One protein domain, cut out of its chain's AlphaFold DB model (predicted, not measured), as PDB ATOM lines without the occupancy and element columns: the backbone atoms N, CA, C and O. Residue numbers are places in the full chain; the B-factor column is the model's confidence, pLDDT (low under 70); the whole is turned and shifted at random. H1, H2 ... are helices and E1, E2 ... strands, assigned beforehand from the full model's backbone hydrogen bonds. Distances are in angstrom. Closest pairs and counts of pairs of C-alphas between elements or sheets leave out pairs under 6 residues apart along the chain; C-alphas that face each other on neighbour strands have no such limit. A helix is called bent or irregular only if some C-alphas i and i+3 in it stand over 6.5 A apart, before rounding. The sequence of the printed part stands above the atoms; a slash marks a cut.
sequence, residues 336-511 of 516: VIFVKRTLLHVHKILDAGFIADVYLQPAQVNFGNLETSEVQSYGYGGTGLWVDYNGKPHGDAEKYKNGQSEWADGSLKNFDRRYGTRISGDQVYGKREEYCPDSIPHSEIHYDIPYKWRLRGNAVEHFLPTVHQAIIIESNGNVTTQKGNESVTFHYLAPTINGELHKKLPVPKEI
ATOM      1  N   VAL A 336      51.084   3.993  94.885       95.25
ATOM      2  CA  VAL A 336      52.308   4.591  94.342       95.25
ATOM      3  C   VAL A 336      53.494   3.653  94.535       95.25
ATOM      4  O   VAL A 336      53.549   2.908  95.514       95.25
ATOM      5  N   ILE A 337      54.458   3.717  93.620       95.50
ATOM      6  CA  ILE A 337      55.772   3.089  93.778       95.50
ATOM      7  C   ILE A 337      56.882   4.119  93.614       95.50
ATOM      8  O   ILE A 337      56.758   5.082  92.854       95.50
ATOM      9  N   PHE A 338      57.981   3.877  94.312       96.12
ATOM     10  CA  PHE A 338      59.208   4.651  94.275       96.12
ATOM     11  C   PHE A 338      60.237   3.880  93.456       96.12
ATOM     12  O   PHE A 338      60.406   2.674  93.630       96.12
ATOM     13  N   VAL A 339      60.922   4.578  92.556       96.06
ATOM     14  CA  VAL A 339      62.009   4.016  91.752       96.06
ATOM     15  C   VAL A 339      63.258   4.840  92.011       96.06
ATOM     16  O   VAL A 339      63.354   5.991  91.576       96.06
ATOM     17  N   LYS A 340      64.217   4.255  92.735       94.44
ATOM     18  CA  LYS A 340      65.477   4.927  93.083       94.44
ATOM     19  C   LYS A 340      66.260   5.320  91.832       94.44
ATOM     20  O   LYS A 340      66.454   4.516  90.922       94.44
ATOM     21  N   ARG A 341      66.773   6.548  91.833       92.88
ATOM     22  CA  ARG A 341      67.676   7.083  90.802       92.88
ATOM     23  C   ARG A 341      69.075   7.335  91.331       92.88
ATOM     24  O   ARG A 341      70.053   7.046  90.653       92.88
ATOM     25  N   THR A 342      69.143   7.891  92.535       93.50
ATOM     26  CA  THR A 342      70.369   8.421  93.128       93.50
ATOM     27  C   THR A 342      70.380   8.063  94.603       93.50
ATOM     28  O   THR A 342      69.361   8.229  95.263       93.50
ATOM     29  N   LEU A 343      71.509   7.588  95.124       94.88
ATOM     30  CA  LEU A 343      71.694   7.335  96.556       94.88
ATOM     31  C   LEU A 343      72.364   8.540  97.225       94.88
ATOM     32  O   LEU A 343      73.137   9.243  96.575       94.88
ATOM     33  N   LEU A 344      72.071   8.767  98.501       92.38
ATOM     34  CA  LEU A 344      72.558   9.891  99.297       92.38
ATOM     35  C   LEU A 344      73.176   9.359 100.594       92.38
ATOM     36  O   LEU A 344      72.508   8.637 101.337       92.38
ATOM     37  N   HIS A 345      74.439   9.702 100.838       93.81
ATOM     38  CA  HIS A 345      75.158   9.368 102.069       93.81
ATOM     39  C   HIS A 345      76.359  10.293 102.246       93.81
ATOM     40  O   HIS A 345      77.061  10.586 101.272       93.81
ATOM     41  N   VAL A 346      76.640  10.705 103.480       91.62
ATOM     42  CA  VAL A 346      77.793  11.541 103.805       91.62
ATOM     43  C   VAL A 346      78.637  10.911 104.900       91.62
ATOM     44  O   VAL A 346      78.165  10.602 105.991       91.62
ATOM     45  N   HIS A 347      79.934  10.793 104.615       91.94
ATOM     46  CA  HIS A 347      80.905  10.240 105.545       91.94
ATOM     47  C   HIS A 347      80.873  10.971 106.898       91.94
ATOM     48  O   HIS A 347      80.944  12.201 106.954       91.94
ATOM     49  N   LYS A 348      80.832  10.191 107.984       91.88
ATOM     50  CA  LYS A 348      80.714  10.613 109.390       91.88
ATOM     51  C   LYS A 348      79.381  11.254 109.778       91.88
ATOM     52  O   LYS A 348      79.275  11.782 110.885       91.88
ATOM     53  N   ILE A 349      78.357  11.175 108.937       91.94
ATOM     54  CA  ILE A 349      76.983  11.515 109.311       91.94
ATOM     55  C   ILE A 349      76.204  10.209 109.454       91.94
ATOM     56  O   ILE A 349      76.350   9.295 108.644       91.94
ATOM     57  N   LEU A 350      75.381  10.106 110.500       94.94
ATOM     58  CA  LEU A 350      74.400   9.028 110.599       94.94
ATOM     59  C   LEU A 350      73.265   9.345 109.626       94.94
ATOM     60  O   LEU A 350      72.240   9.900 110.023       94.94
ATOM     61  N   ASP A 351      73.472   9.046 108.345       94.38
ATOM     62  CA  ASP A 351      72.498   9.289 107.294       94.38
ATOM     63  C   ASP A 351      72.353   8.137 106.301       94.38
ATOM     64  O   ASP A 351      73.251   7.328 106.069       94.38
ATOM     65  N   ALA A 352      71.174   8.092 105.694       96.31
ATOM     66  CA  ALA A 352      70.901   7.296 104.515       96.31
ATOM     67  C   ALA A 352      69.748   7.931 103.737       96.31
ATOM     68  O   ALA A 352      68.820   8.506 104.310       96.31
ATOM     69  N   GLY A 353      69.784   7.834 102.413       95.19
ATOM     70  CA  GLY A 353      68.641   8.220 101.602       95.19
ATOM     71  C   GLY A 353      68.838   8.031 100.115       95.19
ATOM     72  O   GLY A 353      69.843   7.497  99.642       95.19
ATOM     73  N   PHE A 354      67.832   8.461  99.370       95.12
ATOM     74  CA  PHE A 354      67.786   8.357  97.925       95.12
ATOM     75  C   PHE A 354      66.861   9.409  97.312       95.12
ATOM     76  O   PHE A 354      65.920   9.893  97.937       95.12
ATOM     77  N   ILE A 355      67.111   9.726  96.045       93.06
ATOM     78  CA  ILE A 355      66.171  10.437  95.178       93.06
ATOM     79  C   ILE A 355      65.451   9.389  94.335       93.06
ATOM     80  O   ILE A 355      66.105   8.565  93.684       93.06
ATOM     81  N   ALA A 356      64.123   9.424  94.332       94.56
ATOM     82  CA  ALA A 356      63.270   8.524  93.571       94.56
ATOM     83  C   ALA A 356      62.380   9.284  92.586       94.56
ATOM     84  O   ALA A 356      61.988  10.423  92.823       94.56
ATOM     85  N   ASP A 357      62.032   8.625  91.486       94.44
ATOM     86  CA  ASP A 357      60.835   8.974  90.724       94.44
ATOM     87  C   ASP A 357      59.641   8.216  91.315       94.44
ATOM     88  O   ASP A 357      59.761   7.030  91.636       94.44
ATOM     89  N   VAL A 358      58.498   8.889  91.440       94.00
ATOM     90  CA  VAL A 358      57.272   8.309  91.999       94.00
ATOM     91  C   VAL A 358      56.274   8.057  90.877       94.00
ATOM     92  O   VAL A 358      56.037   8.941  90.048       94.00
ATOM     93  N   TYR A 359      55.678   6.866  90.852       95.50
ATOM     94  CA  TYR A 359      54.744   6.445  89.811       95.50
ATOM     95  C   TYR A 359      53.426   5.927  90.380       95.50
ATOM     96  O   TYR A 359      53.417   5.221  91.385       95.50
ATOM     97  N   LEU A 360      52.326   6.212  89.684       95.50
ATOM     98  CA  LEU A 360      51.022   5.590  89.890       95.50
ATOM     99  C   LEU A 360      50.933   4.242  89.180       95.50
ATOM    100  O   LEU A 360      51.246   4.121  87.991       95.50
ATOM    101  N   GLN A 361      50.410   3.267  89.915       95.00
ATOM    102  CA  GLN A 361      50.120   1.920  89.444       95.00
ATOM    103  C   GLN A 361      48.606   1.697  89.291       95.00
ATOM    104  O   GLN A 361      47.827   2.293  90.034       95.00
ATOM    105  N   PRO A 362      48.175   0.812  88.374       95.75
ATOM    106  CA  PRO A 362      49.021  -0.126  87.643       95.75
ATOM    107  C   PRO A 362      49.460   0.365  86.246       95.75
ATOM    108  O   PRO A 362      48.811   1.209  85.633       95.75
ATOM    109  N   ALA A 363      50.574  -0.171  85.733       95.12
ATOM    110  CA  ALA A 363      51.218   0.314  84.503       95.12
ATOM    111  C   ALA A 363      50.494  -0.043  83.189       95.12
ATOM    112  O   ALA A 363      50.878   0.452  82.134       95.12
ATOM    113  N   GLN A 364      49.447  -0.878  83.200       94.56
ATOM    114  CA  GLN A 364      48.692  -1.208  81.977       94.56
ATOM    115  C   GLN A 364      47.756  -0.094  81.478       94.56
ATOM    116  O   GLN A 364      47.105  -0.260  80.447       94.56
ATOM    117  N   VAL A 365      47.656   1.030  82.190       95.62
ATOM    118  CA  VAL A 365      46.838   2.186  81.804       95.62
ATOM    119  C   VAL A 365      47.582   3.492  82.050       95.62
ATOM    120  O   VAL A 365      48.611   3.517  82.726       95.62
ATOM    121  N   ASN A 366      47.063   4.585  81.496       94.69
ATOM    122  CA  ASN A 366      47.627   5.911  81.688       94.69
ATOM    123  C   ASN A 366      46.762   6.725  82.659       94.69
ATOM    124  O   ASN A 366      45.560   6.862  82.455       94.69
ATOM    125  N   PHE A 367      47.387   7.301  83.683       95.44
ATOM    126  CA  PHE A 367      46.747   8.171  84.674       95.44
ATOM    127  C   PHE A 367      47.138   9.638  84.489       95.44
ATOM    128  O   PHE A 367      47.098  10.425  85.429       95.44
ATOM    129  N   GLY A 368      47.566  10.032  83.290       92.38
ATOM    130  CA  GLY A 368      48.238  11.314  83.102       92.38
ATOM    131  C   GLY A 368      47.346  12.549  83.133       92.38
ATOM    132  O   GLY A 368      47.848  13.672  83.121       92.38
ATOM    133  N   ASN A 369      46.032  12.337  83.224       92.50
ATOM    134  CA  ASN A 369      45.047  13.371  83.528       92.50
ATOM    135  C   ASN A 369      44.732  13.478  85.031       92.50
ATOM    136  O   ASN A 369      43.873  14.273  85.414       92.50
ATOM    137  N   LEU A 370      45.411  12.706  85.883       93.75
ATOM    138  CA  LEU A 370      45.305  12.830  87.331       93.75
ATOM    139  C   LEU A 370      46.329  13.825  87.887       93.75
ATOM    140  O   LEU A 370      47.402  14.054  87.322       93.75
ATOM    141  N   GLU A 371      45.977  14.383  89.034       93.00
ATOM    142  CA  GLU A 371      46.880  15.092  89.931       93.00
ATOM    143  C   GLU A 371      46.947  14.339  91.256       93.00
ATOM    144  O   GLU A 371      45.949  13.763  91.696       93.00
ATOM    145  N   THR A 372      48.107  14.364  91.908       93.44
ATOM    146  CA  THR A 372      48.339  13.691  93.192       93.44
ATOM    147  C   THR A 372      48.895  14.642  94.232       93.44
ATOM    148  O   THR A 372      49.622  15.570  93.891       93.44
ATOM    149  N   SER A 373      48.607  14.389  95.501       92.31
ATOM    150  CA  SER A 373      49.118  15.179  96.617       92.31
ATOM    151  C   SER A 373      49.461  14.261  97.787       92.31
ATOM    152  O   SER A 373      48.704  13.337  98.106       92.31
ATOM    153  N   GLU A 374      50.619  14.504  98.398       92.38
ATOM    154  CA  GLU A 374      51.010  13.874  99.655       92.38
ATOM    155  C   GLU A 374      50.307  14.611 100.801       92.38
ATOM    156  O   GLU A 374      50.378  15.836 100.900       92.38
ATOM    157  N   VAL A 375      49.621  13.883 101.677       92.94
ATOM    158  CA  VAL A 375      48.948  14.462 102.843       92.94
ATOM    159  C   VAL A 375      49.932  14.550 104.005       92.94
ATOM    160  O   VAL A 375      50.763  13.664 104.202       92.94
ATOM    161  N   GLN A 376      49.837  15.622 104.792       91.81
ATOM    162  CA  GLN A 376      50.668  15.815 105.972       91.81
ATOM    163  C   GLN A 376      50.508  14.640 106.944       91.81
ATOM    164  O   GLN A 376      49.401  14.316 107.373       91.81
ATOM    165  N   SER A 377      51.635  14.060 107.344       94.00
ATOM    166  CA  SER A 377      51.719  13.044 108.391       94.00
ATOM    167  C   SER A 377      52.598  13.520 109.548       94.00
ATOM    168  O   SER A 377      53.281  14.550 109.456       94.00
ATOM    169  N   TYR A 378      52.565  12.776 110.653       95.19
ATOM    170  CA  TYR A 378      53.320  13.072 111.866       95.19
ATOM    171  C   TYR A 378      54.164  11.866 112.260       95.19
ATOM    172  O   TYR A 378      53.719  10.725 112.121       95.19
ATOM    173  N   GLY A 379      55.377  12.133 112.740       96.44
ATOM    174  CA  GLY A 379      56.298  11.095 113.184       96.44
ATOM    175  C   GLY A 379      55.750  10.339 114.391       96.44
ATOM    176  O   GLY A 379      55.166  10.949 115.288       96.44
ATOM    177  N   TYR A 380      55.960   9.029 114.444       97.81
ATOM    178  CA  TYR A 380      55.625   8.201 115.601       97.81
ATOM    179  C   TYR A 380      56.709   7.155 115.874       97.81
ATOM    180  O   TYR A 380      57.533   6.852 115.012       97.81
ATOM    181  N   GLY A 381      56.713   6.609 117.093       96.06
ATOM    182  CA  GLY A 381      57.701   5.608 117.508       96.06
ATOM    183  C   GLY A 381      59.116   6.172 117.656       96.06
ATOM    184  O   GLY A 381      60.068   5.408 117.644       96.06
ATOM    185  N   GLY A 382      59.263   7.497 117.789       96.62
ATOM    186  CA  GLY A 382      60.566   8.156 117.897       96.62
ATOM    187  C   GLY A 382      61.361   7.702 119.125       96.62
ATOM    188  O   GLY A 382      60.956   8.000 120.251       96.62
ATOM    189  N   THR A 383      62.505   7.044 118.928       96.88
ATOM    190  CA  THR A 383      63.411   6.595 120.006       96.88
ATOM    191  C   THR A 383      64.834   7.126 119.832       96.88
ATOM    192  O   THR A 383      65.213   7.589 118.756       96.88
ATOM    193  N   GLY A 384      65.639   7.071 120.901       95.56
ATOM    194  CA  GLY A 384      67.060   7.426 120.865       95.56
ATOM    195  C   GLY A 384      67.301   8.830 120.305       95.56
ATOM    196  O   GLY A 384      66.736   9.809 120.794       95.56
ATOM    197  N   LEU A 385      68.105   8.915 119.245       94.94
ATOM    198  CA  LEU A 385      68.400  10.160 118.537       94.94
ATOM    199  C   LEU A 385      67.177  10.775 117.840       94.94
ATOM    200  O   LEU A 385      67.298  11.903 117.392       94.94
ATOM    201  N   TRP A 386      66.032  10.086 117.732       95.50
ATOM    202  CA  TRP A 386      64.804  10.561 117.075       95.50
ATOM    203  C   TRP A 386      63.659  10.970 118.010       95.50
ATOM    204  O   TRP A 386      62.580  11.330 117.533       95.50
ATOM    205  N   VAL A 387      63.869  10.963 119.329       95.44
ATOM    206  CA  VAL A 387      62.812  11.260 120.314       95.44
ATOM    207  C   VAL A 387      62.157  12.638 120.120       95.44
ATOM    208  O   VAL A 387      60.955  12.797 120.325       95.44
ATOM    209  N   ASP A 388      62.924  13.628 119.665       92.31
ATOM    210  CA  ASP A 388      62.492  15.005 119.407       92.31
ATOM    211  C   ASP A 388      61.590  15.151 118.166       92.31
ATOM    212  O   ASP A 388      60.879  16.152 118.036       92.31
ATOM    213  N   TYR A 389      61.574  14.144 117.284       92.12
ATOM    214  CA  TYR A 389      60.744  14.103 116.073       92.12
ATOM    215  C   TYR A 389      59.424  13.355 116.288       92.12
ATOM    216  O   TYR A 389      58.547  13.387 115.420       92.12
ATOM    217  N   ASN A 390      59.236  12.726 117.450       95.19
ATOM    218  CA  ASN A 390      57.977  12.081 117.789       95.19
ATOM    219  C   ASN A 390      56.849  13.129 117.876       95.19
ATOM    220  O   ASN A 390      56.956  14.128 118.589       95.19
ATOM    221  N   GLY A 391      55.773  12.927 117.118       94.06
ATOM    222  CA  GLY A 391      54.660  13.867 116.978       94.06
ATOM    223  C   GLY A 391      54.959  15.107 116.127       94.06
ATOM    224  O   GLY A 391      54.123  16.008 116.065       94.06
ATOM    225  N   LYS A 392      56.127  15.201 115.472       93.12
ATOM    226  CA  LYS A 392      56.464  16.331 114.589       93.12
ATOM    227  C   LYS A 392      55.972  16.100 113.156       93.12
ATOM    228  O   LYS A 392      55.949  14.952 112.706       93.12
ATOM    229  N   PRO A 393      55.588  17.167 112.433       90.12
ATOM    230  CA  PRO A 393      55.181  17.059 111.035       90.12
ATOM    231  C   PRO A 393      56.323  16.521 110.155       90.12
ATOM    232  O   PRO A 393      57.469  16.934 110.310       90.12
ATOM    233  N   HIS A 394      55.997  15.616 109.225       84.69
ATOM    234  CA  HIS A 394      56.898  15.137 108.166       84.69
ATOM    235  C   HIS A 394      57.265  16.251 107.170       84.69
ATOM    236  O   HIS A 394      58.438  16.487 106.889       84.69
ATOM    237  N   GLY A 395      56.247  16.931 106.638       78.25
ATOM    238  CA  GLY A 395      56.390  18.015 105.674       78.25
ATOM    239  C   GLY A 395      56.896  19.334 106.265       78.25
ATOM    240  O   GLY A 395      56.675  19.647 107.435       78.25
ATOM    241  N   ASP A 396      57.543  20.132 105.415       81.75
ATOM    242  CA  ASP A 396      57.878  21.526 105.705       81.75
ATOM    243  C   ASP A 396      56.600  22.368 105.871       81.75
ATOM    244  O   ASP A 396      55.659  22.241 105.082       81.75
ATOM    245  N   ALA A 397      56.574  23.235 106.887       80.19
ATOM    246  CA  ALA A 397      55.380  23.987 107.271       80.19
ATOM    247  C   ALA A 397      54.844  24.903 106.155       80.19
ATOM    248  O   ALA A 397      53.630  25.061 106.038       80.19
ATOM    249  N   GLU A 398      55.710  25.468 105.308       82.50
ATOM    250  CA  GLU A 398      55.284  26.297 104.175       82.50
ATOM    251  C   GLU A 398      54.754  25.432 103.029       82.50
ATOM    252  O   GLU A 398      53.709  25.732 102.442       82.50
ATOM    253  N   LYS A 399      55.432  24.312 102.738       81.62
ATOM    254  CA  LYS A 399      55.018  23.374 101.679       81.62
ATOM    255  C   LYS A 399      53.707  22.652 101.990       81.62
ATOM    256  O   LYS A 399      52.983  22.307 101.062       81.62
ATOM    257  N   TYR A 400      53.417  22.436 103.271       87.31
ATOM    258  CA  TYR A 400      52.232  21.727 103.753       87.31
ATOM    259  C   TYR A 400      51.297  22.628 104.565       87.31
ATOM    260  O   TYR A 400      50.511  22.140 105.376       87.31
ATOM    261  N   LYS A 401      51.318  23.946 104.326       81.50
ATOM    262  CA  LYS A 401      50.505  24.932 105.066       81.50
ATOM    263  C   LYS A 401      49.004  24.616 105.131       81.50
ATOM    264  O   LYS A 401      48.328  25.025 106.066       81.50
ATOM    265  N   ASN A 402      48.494  23.854 104.160       83.44
ATOM    266  CA  ASN A 402      47.096  23.416 104.078       83.44
ATOM    267  C   ASN A 402      46.900  21.934 104.460       83.44
ATOM    268  O   ASN A 402      45.908  21.326 104.071       83.44
ATOM    269  N   GLY A 403      47.857  21.328 105.169       87.44
ATOM    270  CA  GLY A 403      47.830  19.913 105.551       87.44
ATOM    271  C   GLY A 403      48.187  18.938 104.423       87.44
ATOM    272  O   GLY A 403      47.941  17.743 104.557       87.44
ATOM    273  N   GLN A 404      48.751  19.416 103.313       90.31
ATOM    274  CA  GLN A 404      49.124  18.603 102.152       90.31
ATOM    275  C   GLN A 404      50.138  19.326 101.262       90.31
ATOM    276  O   GLN A 404      50.195  20.558 101.282       90.31
ATOM    277  N   SER A 405      50.850  18.575 100.424       88.50
ATOM    278  CA  SER A 405      51.693  19.124  99.364       88.50
ATOM    279  C   SER A 405      50.862  19.804  98.271       88.50
ATOM    280  O   SER A 405      49.667  19.532  98.098       88.50
ATOM    281  N   GLU A 406      51.519  20.613  97.440       88.50
ATOM    282  CA  GLU A 406      50.946  21.019  96.155       88.50
ATOM    283  C   GLU A 406      50.573  19.796  95.303       88.50
ATOM    284  O   GLU A 406      51.127  18.701  95.456       88.50
ATOM    285  N   TRP A 407      49.600  19.997  94.415       89.12
ATOM    286  CA  TRP A 407      49.155  18.980  93.474       89.12
ATOM    287  C   TRP A 407      50.214  18.783  92.392       89.12
ATOM    288  O   TRP A 407      50.465  19.674  91.584       89.12
ATOM    289  N   ALA A 408      50.834  17.607  92.385       83.25
ATOM    290  CA  ALA A 408      51.775  17.190  91.360       83.25
ATOM    291  C   ALA A 408      51.020  16.581  90.174       83.25
ATOM    292  O   ALA A 408      50.073  15.809  90.355       83.25
ATOM    293  N   ASP A 409      51.423  16.942  88.958       75.12
ATOM    294  CA  ASP A 409      50.704  16.582  87.746       75.12
ATOM    295  C   ASP A 409      51.249  15.286  87.119       75.12
ATOM    296  O   ASP A 409      52.448  15.093  86.937       75.12
ATOM    297  N   GLY A 410      50.353  14.366  86.757       62.41
ATOM    298  CA  GLY A 410      50.731  13.091  86.143       62.41
ATOM    299  C   GLY A 410      51.063  13.173  84.652       62.41
ATOM    300  O   GLY A 410      50.951  12.149  83.997       62.41
ATOM    301  N   SER A 411      51.391  14.352  84.101       67.69
ATOM    302  CA  SER A 411      51.458  14.684  82.659       67.69
ATOM    303  C   SER A 411      51.498  13.485  81.699       67.69
ATOM    304  O   SER A 411      52.394  12.648  81.778       67.69
ATOM    305  N   LEU A 412      50.608  13.461  80.695       59.56
ATOM    306  CA  LEU A 412      50.479  12.397  79.675       59.56
ATOM    307  C   LEU A 412      51.798  11.947  79.000       59.56
ATOM    308  O   LEU A 412      51.833  10.896  78.361       59.56
ATOM    309  N   LYS A 413      52.874  12.741  79.095       64.50
ATOM    310  CA  LYS A 413      54.211  12.441  78.553       64.50
ATOM    311  C   LYS A 413      55.116  11.647  79.508       64.50
ATOM    312  O   LYS A 413      56.155  11.162  79.074       64.50
ATOM    313  N   ASN A 414      54.736  11.497  80.772       79.44
ATOM    314  CA  ASN A 414      55.573  10.983  81.853       79.44
ATOM    315  C   ASN A 414      55.267   9.512  82.188       79.44
ATOM    316  O   ASN A 414      55.195   9.132  83.350       79.44
ATOM    317  N   PHE A 415      55.064   8.665  81.181       89.94
ATOM    318  CA  PHE A 415      54.746   7.250  81.383       89.94
ATOM    319  C   PHE A 415      55.975   6.349  81.172       89.94
ATOM    320  O   PHE A 415      56.669   6.475  80.162       89.94
ATOM    321  N   ASP A 416      56.201   5.392  82.076       92.06
ATOM    322  CA  ASP A 416      57.165   4.295  81.921       92.06
ATOM    323  C   ASP A 416      56.416   2.958  81.812       92.06
ATOM    324  O   ASP A 416      55.571   2.629  82.640       92.06
ATOM    325  N   ARG A 417      56.752   2.138  80.808       90.44
ATOM    326  CA  ARG A 417      56.079   0.847  80.558       90.44
ATOM    327  C   ARG A 417      56.157  -0.154  81.714       90.44
ATOM    328  O   ARG A 417      55.353  -1.075  81.760       90.44
ATOM    329  N   ARG A 418      57.160  -0.028  82.586       90.94
ATOM    330  CA  ARG A 418      57.356  -0.887  83.759       90.94
ATOM    331  C   ARG A 418      56.668  -0.308  84.984       90.94
ATOM    332  O   ARG A 418      56.137  -1.062  85.790       90.94
ATOM    333  N   TYR A 419      56.697   1.014  85.127       93.31
ATOM    334  CA  TYR A 419      56.356   1.675  86.386       93.31
ATOM    335  C   TYR A 419      55.053   2.477  86.346       93.31
ATOM    336  O   TYR A 419      54.555   2.852  87.400       93.31
ATOM    337  N   GLY A 420      54.451   2.684  85.177       93.88
ATOM    338  CA  GLY A 420      53.180   3.382  85.018       93.88
ATOM    339  C   GLY A 420      53.350   4.886  84.840       93.88
ATOM    340  O   GLY A 420      54.266   5.347  84.159       93.88
ATOM    341  N   THR A 421      52.439   5.667  85.415       94.44
ATOM    342  CA  THR A 421      52.401   7.126  85.210       94.44
ATOM    343  C   THR A 421      53.225   7.829  86.281       94.44
ATOM    344  O   THR A 421      52.856   7.790  87.449       94.44
ATOM    345  N   ARG A 422      54.334   8.477  85.913       92.75
ATOM    346  CA  ARG A 422      55.168   9.246  86.845       92.75
ATOM    347  C   ARG A 422      54.450  10.524  87.261       92.75
ATOM    348  O   ARG A 422      54.012  11.292  86.407       92.75
ATOM    349  N   ILE A 423      54.393  10.760  88.566       90.00
ATOM    350  CA  ILE A 423      53.673  11.886  89.178       90.00
ATOM    351  C   ILE A 423      54.598  12.921  89.812       90.00
ATOM    352  O   ILE A 423      54.260  14.097  89.857       90.00
ATOM    353  N   SER A 424      55.778  12.522  90.282       87.50
ATOM    354  CA  SER A 424      56.723  13.439  90.920       87.50
ATOM    355  C   SER A 424      58.126  12.832  91.005       87.50
ATOM    356  O   SER A 424      58.368  11.692  90.593       87.50
ATOM    357  N   GLY A 425      59.070  13.625  91.508       87.44
ATOM    358  CA  GLY A 425      60.283  13.112  92.136       87.44
ATOM    359  C   GLY A 425      60.203  13.339  93.643       87.44
ATOM    360  O   GLY A 425      59.583  14.308  94.078       87.44
ATOM    361  N   ASP A 426      60.839  12.466  94.415       89.19
ATOM    362  CA  ASP A 426      60.900  12.553  95.872       89.19
ATOM    363  C   ASP A 426      62.341  12.385  96.366       89.19
ATOM    364  O   ASP A 426      63.114  11.602  95.807       89.19
ATOM    365  N   GLN A 427      62.707  13.129  97.408       90.69
ATOM    366  CA  GLN A 427      63.973  12.975  98.115       90.69
ATOM    367  C   GLN A 427      63.684  12.388  99.494       90.69
ATOM    368  O   GLN A 427      63.297  13.096 100.421       90.69
ATOM    369  N   VAL A 428      63.936  11.091  99.630       92.19
ATOM    370  CA  VAL A 428      63.732  10.341 100.868       92.19
ATOM    371  C   VAL A 428      65.056  10.297 101.615       92.19
ATOM    372  O   VAL A 428      66.014   9.692 101.135       92.19
ATOM    373  N   TYR A 429      65.154  10.968 102.762       91.00
ATOM    374  CA  TYR A 429      66.434  11.130 103.451       91.00
ATOM    375  C   TYR A 429      66.261  11.337 104.956       91.00
ATOM    376  O   TYR A 429      65.502  12.206 105.384       91.00
ATOM    377  N   GLY A 430      67.000  10.560 105.746       91.19
ATOM    378  CA  GLY A 430      67.121  10.722 107.191       91.19
ATOM    379  C   GLY A 430      68.570  10.986 107.576       91.19
ATOM    380  O   GLY A 430      69.464  10.320 107.060       91.19
ATOM    381  N   LYS A 431      68.810  11.950 108.474       91.31
ATOM    382  CA  LYS A 431      70.162  12.270 108.955       91.31
ATOM    383  C   LYS A 431      70.225  12.712 110.416       91.31
ATOM    384  O   LYS A 431      69.351  13.440 110.886       91.31
ATOM    385  N   ARG A 432      71.323  12.360 111.089       92.25
ATOM    386  CA  ARG A 432      71.753  12.921 112.378       92.25
ATOM    387  C   ARG A 432      73.229  13.300 112.342       92.25
ATOM    388  O   ARG A 432      74.091  12.499 111.993       92.25
ATOM    389  N   GLU A 433      73.497  14.545 112.714       88.12
ATOM    390  CA  GLU A 433      74.834  15.160 112.690       88.12
ATOM    391  C   GLU A 433      75.447  15.280 114.093       88.12
ATOM    392  O   GLU A 433      76.631  15.580 114.227       88.12
ATOM    393  N   GLU A 434      74.633  15.039 115.121       88.56
ATOM    394  CA  GLU A 434      74.958  15.193 116.535       88.56
ATOM    395  C   GLU A 434      74.829  13.834 117.231       88.56
ATOM    396  O   GLU A 434      73.721  13.348 117.465       88.56
ATOM    397  N   TYR A 435      75.964  13.187 117.505       90.50
ATOM    398  CA  TYR A 435      76.031  11.880 118.169       90.50
ATOM    399  C   TYR A 435      77.415  11.630 118.795       90.50
ATOM    400  O   TYR A 435      78.358  12.400 118.600       90.50
ATOM    401  N   CYS A 436      77.526  10.549 119.572       90.19
ATOM    402  CA  CYS A 436      78.782  10.025 120.111       90.19
ATOM    403  C   CYS A 436      79.150   8.741 119.340       90.19
ATOM    404  O   CYS A 436      78.410   7.761 119.469       90.19
ATOM    405  N   PRO A 437      80.239   8.714 118.543       87.88
ATOM    406  CA  PRO A 437      80.624   7.538 117.754       87.88
ATOM    407  C   PRO A 437      80.841   6.269 118.587       87.88
ATOM    408  O   PRO A 437      80.483   5.181 118.145       87.88
ATOM    409  N   ASP A 438      81.351   6.417 119.814       87.62
ATOM    410  CA  ASP A 438      81.618   5.299 120.731       87.62
ATOM    411  C   ASP A 438      80.355   4.766 121.436       87.62
ATOM    412  O   ASP A 438      80.413   3.772 122.160       87.62
ATOM    413  N   SER A 439      79.205   5.430 121.272       91.69
ATOM    414  CA  SER A 439      77.964   5.085 121.974       91.69
ATOM    415  C   SER A 439      76.724   5.496 121.172       91.69
ATOM    416  O   SER A 439      75.892   6.273 121.650       91.69
ATOM    417  N   ILE A 440      76.583   4.972 119.953       95.00
ATOM    418  CA  ILE A 440      75.402   5.206 119.111       95.00
ATOM    419  C   ILE A 440      74.212   4.396 119.667       95.00
ATOM    420  O   ILE A 440      74.267   3.162 119.699       95.00
ATOM    421  N   PRO A 441      73.118   5.041 120.113       95.12
ATOM    422  CA  PRO A 441      71.936   4.308 120.541       95.12
ATOM    423  C   PRO A 441      71.141   3.826 119.325       95.12
ATOM    424  O   PRO A 441      71.027   4.542 118.326       95.12
ATOM    425  N   HIS A 442      70.524   2.648 119.435       97.38
ATOM    426  CA  HIS A 442      69.481   2.262 118.492       97.38
ATOM    427  C   HIS A 442      68.369   3.321 118.533       97.38
ATOM    428  O   HIS A 442      67.925   3.721 119.614       97.38
ATOM    429  N   SER A 443      67.994   3.836 117.366       97.75
ATOM    430  CA  SER A 443      67.071   4.962 117.230       97.75
ATOM    431  C   SER A 443      66.199   4.771 116.000       97.75
ATOM    432  O   SER A 443      66.730   4.573 114.912       97.75
ATOM    433  N   GLU A 444      64.887   4.934 116.124       97.94
ATOM    434  CA  GLU A 444      63.959   4.809 114.995       97.94
ATOM    435  C   GLU A 444      62.896   5.911 114.986       97.94
ATOM    436  O   GLU A 444      62.631   6.535 116.014       97.94
ATOM    437  N   ILE A 445      62.322   6.174 113.813       97.81
ATOM    438  CA  ILE A 445      61.155   7.039 113.612       97.81
ATOM    439  C   ILE A 445      60.373   6.574 112.383       97.81
ATOM    440  O   ILE A 445      60.964   6.200 111.365       97.81
ATOM    441  N   HIS A 446      59.046   6.639 112.473       98.00
ATOM    442  CA  HIS A 446      58.125   6.164 111.445       98.00
ATOM    443  C   HIS A 446      57.138   7.246 111.011       98.00
ATOM    444  O   HIS A 446      56.762   8.117 111.797       98.00
ATOM    445  N   TYR A 447      56.688   7.152 109.763       97.12
ATOM    446  CA  TYR A 447      55.671   8.009 109.170       97.12
ATOM    447  C   TYR A 447      54.719   7.174 108.319       97.12
ATOM    448  O   TYR A 447      55.142   6.445 107.423       97.12
ATOM    449  N   ASP A 448      53.425   7.358 108.552       97.00
ATOM    450  CA  ASP A 448      52.357   6.819 107.718       97.00
ATOM    451  C   ASP A 448      51.791   7.964 106.886       97.00
ATOM    452  O   ASP A 448      51.137   8.864 107.410       97.00
ATOM    453  N   ILE A 449      52.122   7.972 105.596       95.00
ATOM    454  CA  ILE A 449      51.943   9.106 104.692       95.00
ATOM    455  C   ILE A 449      50.801   8.805 103.710       95.00
ATOM    456  O   ILE A 449      50.994   8.036 102.760       95.00
ATOM    457  N   PRO A 450      49.597   9.376 103.897       95.12
ATOM    458  CA  PRO A 450      48.510   9.189 102.951       95.12
ATOM    459  C   PRO A 450      48.810   9.923 101.646       95.12
ATOM    460  O   PRO A 450      49.306  11.049 101.642       95.12
ATOM    461  N   TYR A 451      48.443   9.303 100.531       94.25
ATOM    462  CA  TYR A 451      48.427   9.953  99.228       94.25
ATOM    463  C   TYR A 451      46.988  10.092  98.767       94.25
ATOM    464  O   TYR A 451      46.166   9.199  98.979       94.25
ATOM    465  N   LYS A 452      46.692  11.197  98.091       95.31
ATOM    466  CA  LYS A 452      45.412  11.385  97.418       95.31
ATOM    467  C   LYS A 452      45.594  11.751  95.959       95.31
ATOM    468  O   LYS A 452      46.629  12.289  95.566       95.31
ATOM    469  N   TRP A 453      44.576  11.461  95.166       95.50
ATOM    470  CA  TRP A 453      44.499  11.816  93.760       95.50
ATOM    471  C   TRP A 453      43.140  12.413  93.421       95.50
ATOM    472  O   TRP A 453      42.146  12.199  94.116       95.50
ATOM    473  N   ARG A 454      43.105  13.165  92.328       94.19
ATOM    474  CA  ARG A 454      41.877  13.673  91.718       94.19
ATOM    475  C   ARG A 454      42.057  13.794  90.216       94.19
ATOM    476  O   ARG A 454      43.182  13.875  89.719       94.19
ATOM    477  N   LEU A 455      40.948  13.846  89.492       93.25
ATOM    478  CA  LEU A 455      40.985  14.244  88.091       93.25
ATOM    479  C   LEU A 455      41.357  15.732  87.997       93.25
ATOM    480  O   LEU A 455      40.834  16.547  88.758       93.25
ATOM    481  N   ARG A 456      42.244  16.099  87.068       88.62
ATOM    482  CA  ARG A 456      42.661  17.493  86.866       88.62
ATOM    483  C   ARG A 456      41.446  18.402  86.656       88.62
ATOM    484  O   ARG A 456      40.622  18.150  85.782       88.62
ATOM    485  N   GLY A 457      41.353  19.469  87.451       84.00
ATOM    486  CA  GLY A 457      40.230  20.414  87.411       84.00
ATOM    487  C   GLY A 457      38.946  19.937  88.105       84.00
ATOM    488  O   GLY A 457      37.965  20.675  88.111       84.00
ATOM    489  N   ASN A 458      38.939  18.748  88.713       86.69
ATOM    490  CA  ASN A 458      37.834  18.241  89.528       86.69
ATOM    491  C   ASN A 458      38.119  18.468  91.027       86.69
ATOM    492  O   ASN A 458      39.270  18.460  91.458       86.69
ATOM    493  N   ALA A 459      37.071  18.669  91.827       88.44
ATOM    494  CA  ALA A 459      37.159  18.838  93.279       88.44
ATOM    495  C   ALA A 459      37.048  17.515  94.058       88.44
ATOM    496  O   ALA A 459      37.362  17.492  95.245       88.44
ATOM    497  N   VAL A 460      36.592  16.427  93.426       93.38
ATOM    498  CA  VAL A 460      36.449  15.122  94.089       93.38
ATOM    499  C   VAL A 460      37.822  14.480  94.289       93.38
ATOM    500  O   VAL A 460      38.559  14.257  93.328       93.38
ATOM    501  N   GLU A 461      38.148  14.181  95.545       94.88
ATOM    502  CA  GLU A 461      39.417  13.587  95.959       94.88
ATOM    503  C   GLU A 461      39.239  12.125  96.368       94.88
ATOM    504  O   GLU A 461      38.244  11.748  96.987       94.88
ATOM    505  N   HIS A 462      40.253  11.321  96.074       96.00
ATOM    506  CA  HIS A 462      40.301   9.894  96.363       96.00
ATOM    507  C   HIS A 462      41.608   9.555  97.065       96.00
ATOM    508  O   HIS A 462      42.659  10.081  96.705       96.00
ATOM    509  N   PHE A 463      41.566   8.653  98.041       95.69
ATOM    510  CA  PHE A 463      42.765   8.213  98.756       95.69
ATOM    511  C   PHE A 463      43.389   6.981  98.101       95.69
ATOM    512  O   PHE A 463      42.694   6.065  97.661       95.69
ATOM    513  N   LEU A 464      44.718   6.956  98.071       96.00
ATOM    514  CA  LEU A 464      45.512   5.754  97.848       96.00
ATOM    515  C   LEU A 464      45.822   5.085  99.190       96.00
ATOM    516  O   LEU A 464      45.730   5.730 100.239       96.00
ATOM    517  N   PRO A 465      46.251   3.813  99.167       95.31
ATOM    518  CA  PRO A 465      46.884   3.202 100.320       95.31
ATOM    519  C   PRO A 465      48.029   4.067 100.854       95.31
ATOM    520  O   PRO A 465      48.805   4.650 100.092       95.31
ATOM    521  N   THR A 466      48.122   4.125 102.176       96.06
ATOM    522  CA  THR A 466      49.150   4.865 102.902       96.06
ATOM    523  C   THR A 466      50.548   4.342 102.575       96.06
ATOM    524  O   THR A 466      50.789   3.135 102.580       96.06
ATOM    525  N   VAL A 467      51.484   5.257 102.323       96.62
ATOM    526  CA  VAL A 467      52.905   4.950 102.141       96.62
ATOM    527  C   VAL A 467      53.597   4.991 103.496       96.62
ATOM    528  O   VAL A 467      53.571   6.016 104.171       96.62
ATOM    529  N   HIS A 468      54.254   3.899 103.875       97.19
ATOM    530  CA  HIS A 468      55.066   3.861 105.089       97.19
ATOM    531  C   HIS A 468      56.494   4.340 104.809       97.19
ATOM    532  O   HIS A 468      57.105   3.919 103.820       97.19
ATOM    533  N   GLN A 469      57.029   5.187 105.686       96.81
ATOM    534  CA  GLN A 469      58.427   5.606 105.705       96.81
ATOM    535  C   GLN A 469      59.025   5.377 107.092       96.81
ATOM    536  O   GLN A 469      58.392   5.688 108.097       96.81
ATOM    537  N   ALA A 470      60.259   4.883 107.144       97.75
ATOM    538  CA  ALA A 470      60.990   4.658 108.385       97.75
ATOM    539  C   ALA A 470      62.458   5.064 108.241       97.75
ATOM    540  O   ALA A 470      63.056   4.894 107.174       97.75
ATOM    541  N   ILE A 471      63.035   5.585 109.323       97.81
ATOM    542  CA  ILE A 471      64.470   5.857 109.445       97.81
ATOM    543  C   ILE A 471      64.957   5.165 110.714       97.81
ATOM    544  O   ILE A 471      64.469   5.466 111.798       97.81
ATOM    545  N   ILE A 472      65.916   4.255 110.571       98.44
ATOM    546  CA  ILE A 472      66.427   3.408 111.653       98.44
ATOM    547  C   ILE A 472      67.943   3.568 111.713       98.44
ATOM    548  O   ILE A 472      68.627   3.363 110.714       98.44
ATOM    549  N   ILE A 473      68.466   3.937 112.874       98.38
ATOM    550  CA  ILE A 473      69.892   3.980 113.193       98.38
ATOM    551  C   ILE A 473      70.169   2.814 114.131       98.38
ATOM    552  O   ILE A 473      69.652   2.767 115.243       98.38
ATOM    553  N   GLU A 474      71.008   1.891 113.692       98.12
ATOM    554  CA  GLU A 474      71.475   0.778 114.501       98.12
ATOM    555  C   GLU A 474      72.654   1.192 115.380       98.12
ATOM    556  O   GLU A 474      73.466   2.044 115.012       98.12
ATOM    557  N   SER A 475      72.815   0.526 116.526       96.81
ATOM    558  CA  SER A 475      73.918   0.815 117.455       96.81
ATOM    559  C   SER A 475      75.315   0.574 116.879       96.81
ATOM    560  O   SER A 475      76.295   1.080 117.413       96.81
ATOM    561  N   ASN A 476      75.424  -0.179 115.784       96.31
ATOM    562  CA  ASN A 476      76.681  -0.352 115.055       96.31
ATOM    563  C   ASN A 476      76.962   0.778 114.050       96.31
ATOM    564  O   ASN A 476      77.941   0.686 113.320       96.31
ATOM    565  N   GLY A 477      76.118   1.812 113.982       95.62
ATOM    566  CA  GLY A 477      76.289   2.952 113.087       95.62
ATOM    567  C   GLY A 477      75.757   2.747 111.664       95.62
ATOM    568  O   GLY A 477      75.994   3.599 110.804       95.62
ATOM    569  N   ASN A 478      75.038   1.654 111.391       98.25
ATOM    570  CA  ASN A 478      74.259   1.526 110.161       98.25
ATOM    571  C   ASN A 478      72.979   2.354 110.242       98.25
ATOM    572  O   ASN A 478      72.257   2.297 111.233       98.25
ATOM    573  N   VAL A 479      72.662   3.069 109.172       98.44
ATOM    574  CA  VAL A 479      71.430   3.838 109.024       98.44
ATOM    575  C   VAL A 479      70.653   3.290 107.848       98.44
ATOM    576  O   VAL A 479      71.184   3.197 106.745       98.44
ATOM    577  N   THR A 480      69.397   2.931 108.082       98.56
ATOM    578  CA  THR A 480      68.451   2.479 107.065       98.56
ATOM    579  C   THR A 480      67.363   3.522 106.887       98.56
ATOM    580  O   THR A 480      66.778   3.985 107.860       98.56
ATOM    581  N   THR A 481      67.075   3.884 105.641       97.94
ATOM    582  CA  THR A 481      65.914   4.705 105.284       97.94
ATOM    583  C   THR A 481      65.058   3.948 104.279       97.94
ATOM    584  O   THR A 481      65.540   3.540 103.221       97.94
ATOM    585  N   GLN A 482      63.781   3.779 104.612       97.62
ATOM    586  CA  GLN A 482      62.786   3.075 103.811       97.62
ATOM    587  C   GLN A 482      61.614   4.005 103.499       97.62
ATOM    588  O   GLN A 482      61.164   4.720 104.386       97.62
ATOM    589  N   LYS A 483      61.087   3.959 102.269       96.19
ATOM    590  CA  LYS A 483      59.799   4.569 101.897       96.19
ATOM    591  C   LYS A 483      59.110   3.731 100.825       96.19
ATOM    592  O   LYS A 483      59.693   3.441  99.779       96.19
ATOM    593  N   GLY A 484      57.862   3.345 101.085       95.31
ATOM    594  CA  GLY A 484      57.087   2.492 100.188       95.31
ATOM    595  C   GLY A 484      57.806   1.170  99.897       95.31
ATOM    596  O   GLY A 484      58.161   0.431 100.815       95.31
ATOM    597  N   ASN A 485      58.029   0.882  98.614       96.31
ATOM    598  CA  ASN A 485      58.705  -0.329  98.140       96.31
ATOM    599  C   ASN A 485      60.243  -0.241  98.138       96.31
ATOM    600  O   ASN A 485      60.889  -1.198  97.717       96.31
ATOM    601  N   GLU A 486      60.835   0.883  98.543       97.62
ATOM    602  CA  GLU A 486      62.278   1.108  98.450       97.62
ATOM    603  C   GLU A 486      62.936   1.273  99.816       97.62
ATOM    604  O   GLU A 486      62.374   1.864 100.736       97.62
ATOM    605  N   SER A 487      64.171   0.780  99.921       97.25
ATOM    606  CA  SER A 487      65.024   0.926 101.100       97.25
ATOM    607  C   SER A 487      66.495   1.088 100.705       97.25
ATOM    608  O   SER A 487      66.922   0.649  99.625       97.25
ATOM    609  N   VAL A 488      67.263   1.754 101.562       97.75
ATOM    610  CA  VAL A 488      68.716   1.892 101.464       97.75
ATOM    611  C   VAL A 488      69.339   1.883 102.855       97.75
ATOM    612  O   VAL A 488      68.774   2.456 103.785       97.75
ATOM    613  N   THR A 489      70.520   1.276 102.973       98.12
ATOM    614  CA  THR A 489      71.293   1.218 104.216       98.12
ATOM    615  C   THR A 489      72.736   1.626 103.959       98.12
ATOM    616  O   THR A 489      73.351   1.136 103.009       98.12
ATOM    617  N   PHE A 490      73.288   2.470 104.827       98.06
ATOM    618  CA  PHE A 490      74.704   2.832 104.824       98.06
ATOM    619  C   PHE A 490      75.278   2.801 106.232       98.06
ATOM    620  O   PHE A 490      74.610   3.163 107.194       98.06
ATOM    621  N   HIS A 491      76.539   2.398 106.348       97.88
ATOM    622  CA  HIS A 491      77.303   2.618 107.567       97.88
ATOM    623  C   HIS A 491      77.804   4.065 107.591       97.88
ATOM    624  O   HIS A 491      78.313   4.529 106.575       97.88
ATOM    625  N   TYR A 492      77.753   4.758 108.731       94.88
ATOM    626  CA  TYR A 492      78.142   6.175 108.823       94.88
ATOM    627  C   TYR A 492      79.597   6.473 108.400       94.88
ATOM    628  O   TYR A 492      79.923   7.587 108.004       94.88
ATOM    629  N   LEU A 493      80.495   5.482 108.470       95.25
ATOM    630  CA  LEU A 493      81.880   5.592 107.981       95.25
ATOM    631  C   LEU A 493      82.052   5.255 106.493       95.25
ATOM    632  O   LEU A 493      83.183   5.295 106.002       95.25
ATOM    633  N   ALA A 494      80.990   4.910 105.765       96.25
ATOM    634  CA  ALA A 494      81.105   4.650 104.338       96.25
ATOM    635  C   ALA A 494      81.556   5.922 103.582       96.25
ATOM    636  O   ALA A 494      81.440   7.043 104.094       96.25
ATOM    637  N   PRO A 495      82.156   5.779 102.387       94.31
ATOM    638  CA  PRO A 495      82.525   6.930 101.573       94.31
ATOM    639  C   PRO A 495      81.295   7.751 101.184       94.31
ATOM    640  O   PRO A 495      80.261   7.184 100.839       94.31
ATOM    641  N   THR A 496      81.427   9.078 101.168       91.62
ATOM    642  CA  THR A 496      80.369   9.989 100.707       91.62
ATOM    643  C   THR A 496      79.898   9.629  99.297       91.62
ATOM    644  O   THR A 496      80.707   9.478  98.379       91.62
ATOM    645  N   ILE A 497      78.580   9.571  99.104       90.88
ATOM    646  CA  ILE A 497      77.926   9.310  97.821       90.88
ATOM    647  C   ILE A 497      77.155  10.565  97.408       90.88
ATOM    648  O   ILE A 497      76.337  11.079  98.162       90.88
ATOM    649  N   ASN A 498      77.410  11.054  96.189       81.56
ATOM    650  CA  ASN A 498      76.766  12.247  95.621       81.56
ATOM    651  C   ASN A 498      76.893  13.522  96.485       81.56
ATOM    652  O   ASN A 498      75.992  14.360  96.495       81.56
ATOM    653  N   GLY A 499      78.041  13.714  97.151       66.88
ATOM    654  CA  GLY A 499      78.337  14.848  98.049       66.88
ATOM    655  C   GLY A 499      78.082  16.251  97.472       66.88
ATOM    656  O   GLY A 499      77.766  17.178  98.210       66.88
ATOM    657  N   GLU A 500      78.124  16.417  96.149       69.31
ATOM    658  CA  GLU A 500      77.787  17.677  95.466       69.31
ATOM    659  C   GLU A 500      76.307  18.082  95.608       69.31
ATOM    660  O   GLU A 500      75.981  19.267  95.523       69.31
ATOM    661  N   LEU A 501      75.403  17.126  95.858       70.44
ATOM    662  CA  LEU A 501      73.996  17.398  96.184       70.44
ATOM    663  C   LEU A 501      73.819  17.840  97.649       70.44
ATOM    664  O   LEU A 501      72.743  18.288  98.038       70.44
ATOM    665  N   HIS A 502      74.893  17.785  98.442       64.75
ATOM    666  CA  HIS A 502      74.926  18.063  99.876       64.75
ATOM    667  C   HIS A 502      75.660  19.373 100.235       64.75
ATOM    668  O   HIS A 502      76.038  19.557 101.389       64.75
ATOM    669  N   LYS A 503      75.818  20.322  99.291       51.34
ATOM    670  CA  LYS A 503      76.598  21.590  99.402       51.34
ATOM    671  C   LYS A 503      76.321  22.507 100.611       51.34
ATOM    672  O   LYS A 503      76.973  23.537 100.747       51.34
ATOM    673  N   LYS A 504      75.360  22.174 101.472       51.50
ATOM    674  CA  LYS A 504      74.994  22.932 102.678       51.50
ATOM    675  C   LYS A 504      74.995  22.099 103.965       51.50
ATOM    676  O   LYS A 504      74.486  22.585 104.971       51.50
ATOM    677  N   LEU A 505      75.488  20.858 103.956       53.59
ATOM    678  CA  LEU A 505      75.477  20.052 105.176       53.59
ATOM    679  C   LEU A 505      76.507  20.571 106.199       53.59
ATOM    680  O   LEU A 505      77.655  20.824 105.828       53.59
ATOM    681  N   PRO A 506      76.104  20.759 107.469       54.19
ATOM    682  CA  PRO A 506      77.006  21.082 108.566       54.19
ATOM    683  C   PRO A 506      78.114  20.041 108.743       54.19
ATOM    684  O   PRO A 506      77.956  18.861 108.435       54.19
ATOM    685  N   VAL A 507      79.242  20.493 109.290       60.03
ATOM    686  CA  VAL A 507      80.307  19.604 109.766       60.03
ATOM    687  C   VAL A 507      79.750  18.769 110.930       60.03
ATOM    688  O   VAL A 507      79.133  19.368 111.819       60.03
ATOM    689  N   PRO A 508      79.961  17.436 110.956       60.88
ATOM    690  CA  PRO A 508      79.532  16.591 112.068       60.88
ATOM    691  C   PRO A 508      80.013  17.157 113.405       60.88
ATOM    692  O   PRO A 508      81.180  17.542 113.533       60.88
ATOM    693  N   LYS A 509      79.126  17.211 114.401       66.94
ATOM    694  CA  LYS A 509      79.474  17.636 115.757       66.94
ATOM    695  C   LYS A 509      79.471  16.420 116.663       66.94
ATOM    696  O   LYS A 509      78.426  15.876 117.004       66.94
ATOM    697  N   GLU A 510      80.665  16.012 117.058       70.12
ATOM    698  CA  GLU A 510      80.860  14.957 118.038       70.12
ATOM    699  C   GLU A 510      80.519  15.489 119.437       70.12
ATOM    700  O   GLU A 510      81.112  16.464 119.904       70.12
ATOM    701  N   ILE A 511      79.530  14.875 120.094       74.38
ATOM    702  CA  ILE A 511      79.041  15.296 121.419       74.38
ATOM    703  C   ILE A 511      79.316  14.198 122.449       74.38
ATOM    704  O   ILE A 511      78.431  13.771 123.193       74.38
TER     705      ILE A 511
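This is residues 336 to 511 of the 516 residues of an uncharacterized protein of Cardiobacterium valvarum (UniProt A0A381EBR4). Two antiparallel sheets, E5 E7 E8 E9 and the twisted E1 E2 E4, lie face to face as a sandwich with their strands running nearly in line. At one end E5 runs on into E6, which pairs with E3 as a small two-stranded sheet; H1 lies at the E5 edge, and H2 belongs to the stretch after E9. The 176 printed residues hold nine named strands and two short helices, in the order E1 E2 E3 H1 E4 E5 E6 E7 E8 E9 H2; the class is mostly strand, though under half of the residues are in named elements. The whole is compact, with a radius of gyration of the C-alphas of 17.4 A, yet elongated, spanning 54 by 31 by 25 A.

The largest sheet runs E5, residues 443 to 449, E7, residues 467 to 473, E8, residues 478 to 483, and E9, residues 486 to 491. E7, E8 and E9 form a meander, each strand the antiparallel neighbour of the one before. N 445 and O 471 are 3.0 A apart, N 470 and O 482 2.9 A, and N 481 and O 488 2.9 A. Facing it is the sheet of E1, residues 336 to 344, E2, residues 350 to 361, and E4, residues 420 to 432, with N 339 and O 357 2.9 A apart and N 354 and O 428 2.8 A. The two sheets' best planes are 16 degrees apart; the closest C-alphas of E2 and E8, those of Ala 352 and Thr 481, are 5.7 A apart. E3, residues 370 to 374, and E6, residues 451 to 455, are antiparallel, with N 371 and O 454 2.9 A apart. H1, residues 384 to 389, is on the largest sheet at a height of 5.7 A, only just over none of its strands, with 2 C-alphas falling on E5; the closest C-alphas of H1 and E5, those of Gly 384 and Ser 443, are 4.4 A apart. H2, residues 499 to 502, is on neither sandwich sheet. In H1, 0 of 2 O i to N i+4 pairs but 2 of 3 O i to N i+3 pairs are within hydrogen-bond range; H2 is too short for an O i to N i+4 pair.

E1 begins at C-alpha 336 (52.308, 4.591, 94.342), spans 21.5 A and bends by 71 degrees at residue 341. E2 spans 33.0 A and bends by 55 degrees at residue 357; E4 spans 34.4 A and bends by 65 degrees at residue 423. E5 spans 20.1 A and E7 20.3 A. H1 is irregular, with C-alphas 385 and 388 7.7 A apart. H2 ends at C-alpha 502 (74.926, 18.063, 99.876).

The farthest C-alphas, those of Asp 438 and Asn 458, are 55.3 A apart. The printed part has no cut. The links H1 to E4, residues 390 to 419, and E6 to E7 are long. Mean pLDDT of the printed part is 90.1; residues 410 to 413, 499 to 500 and 502 to 509 are under 70.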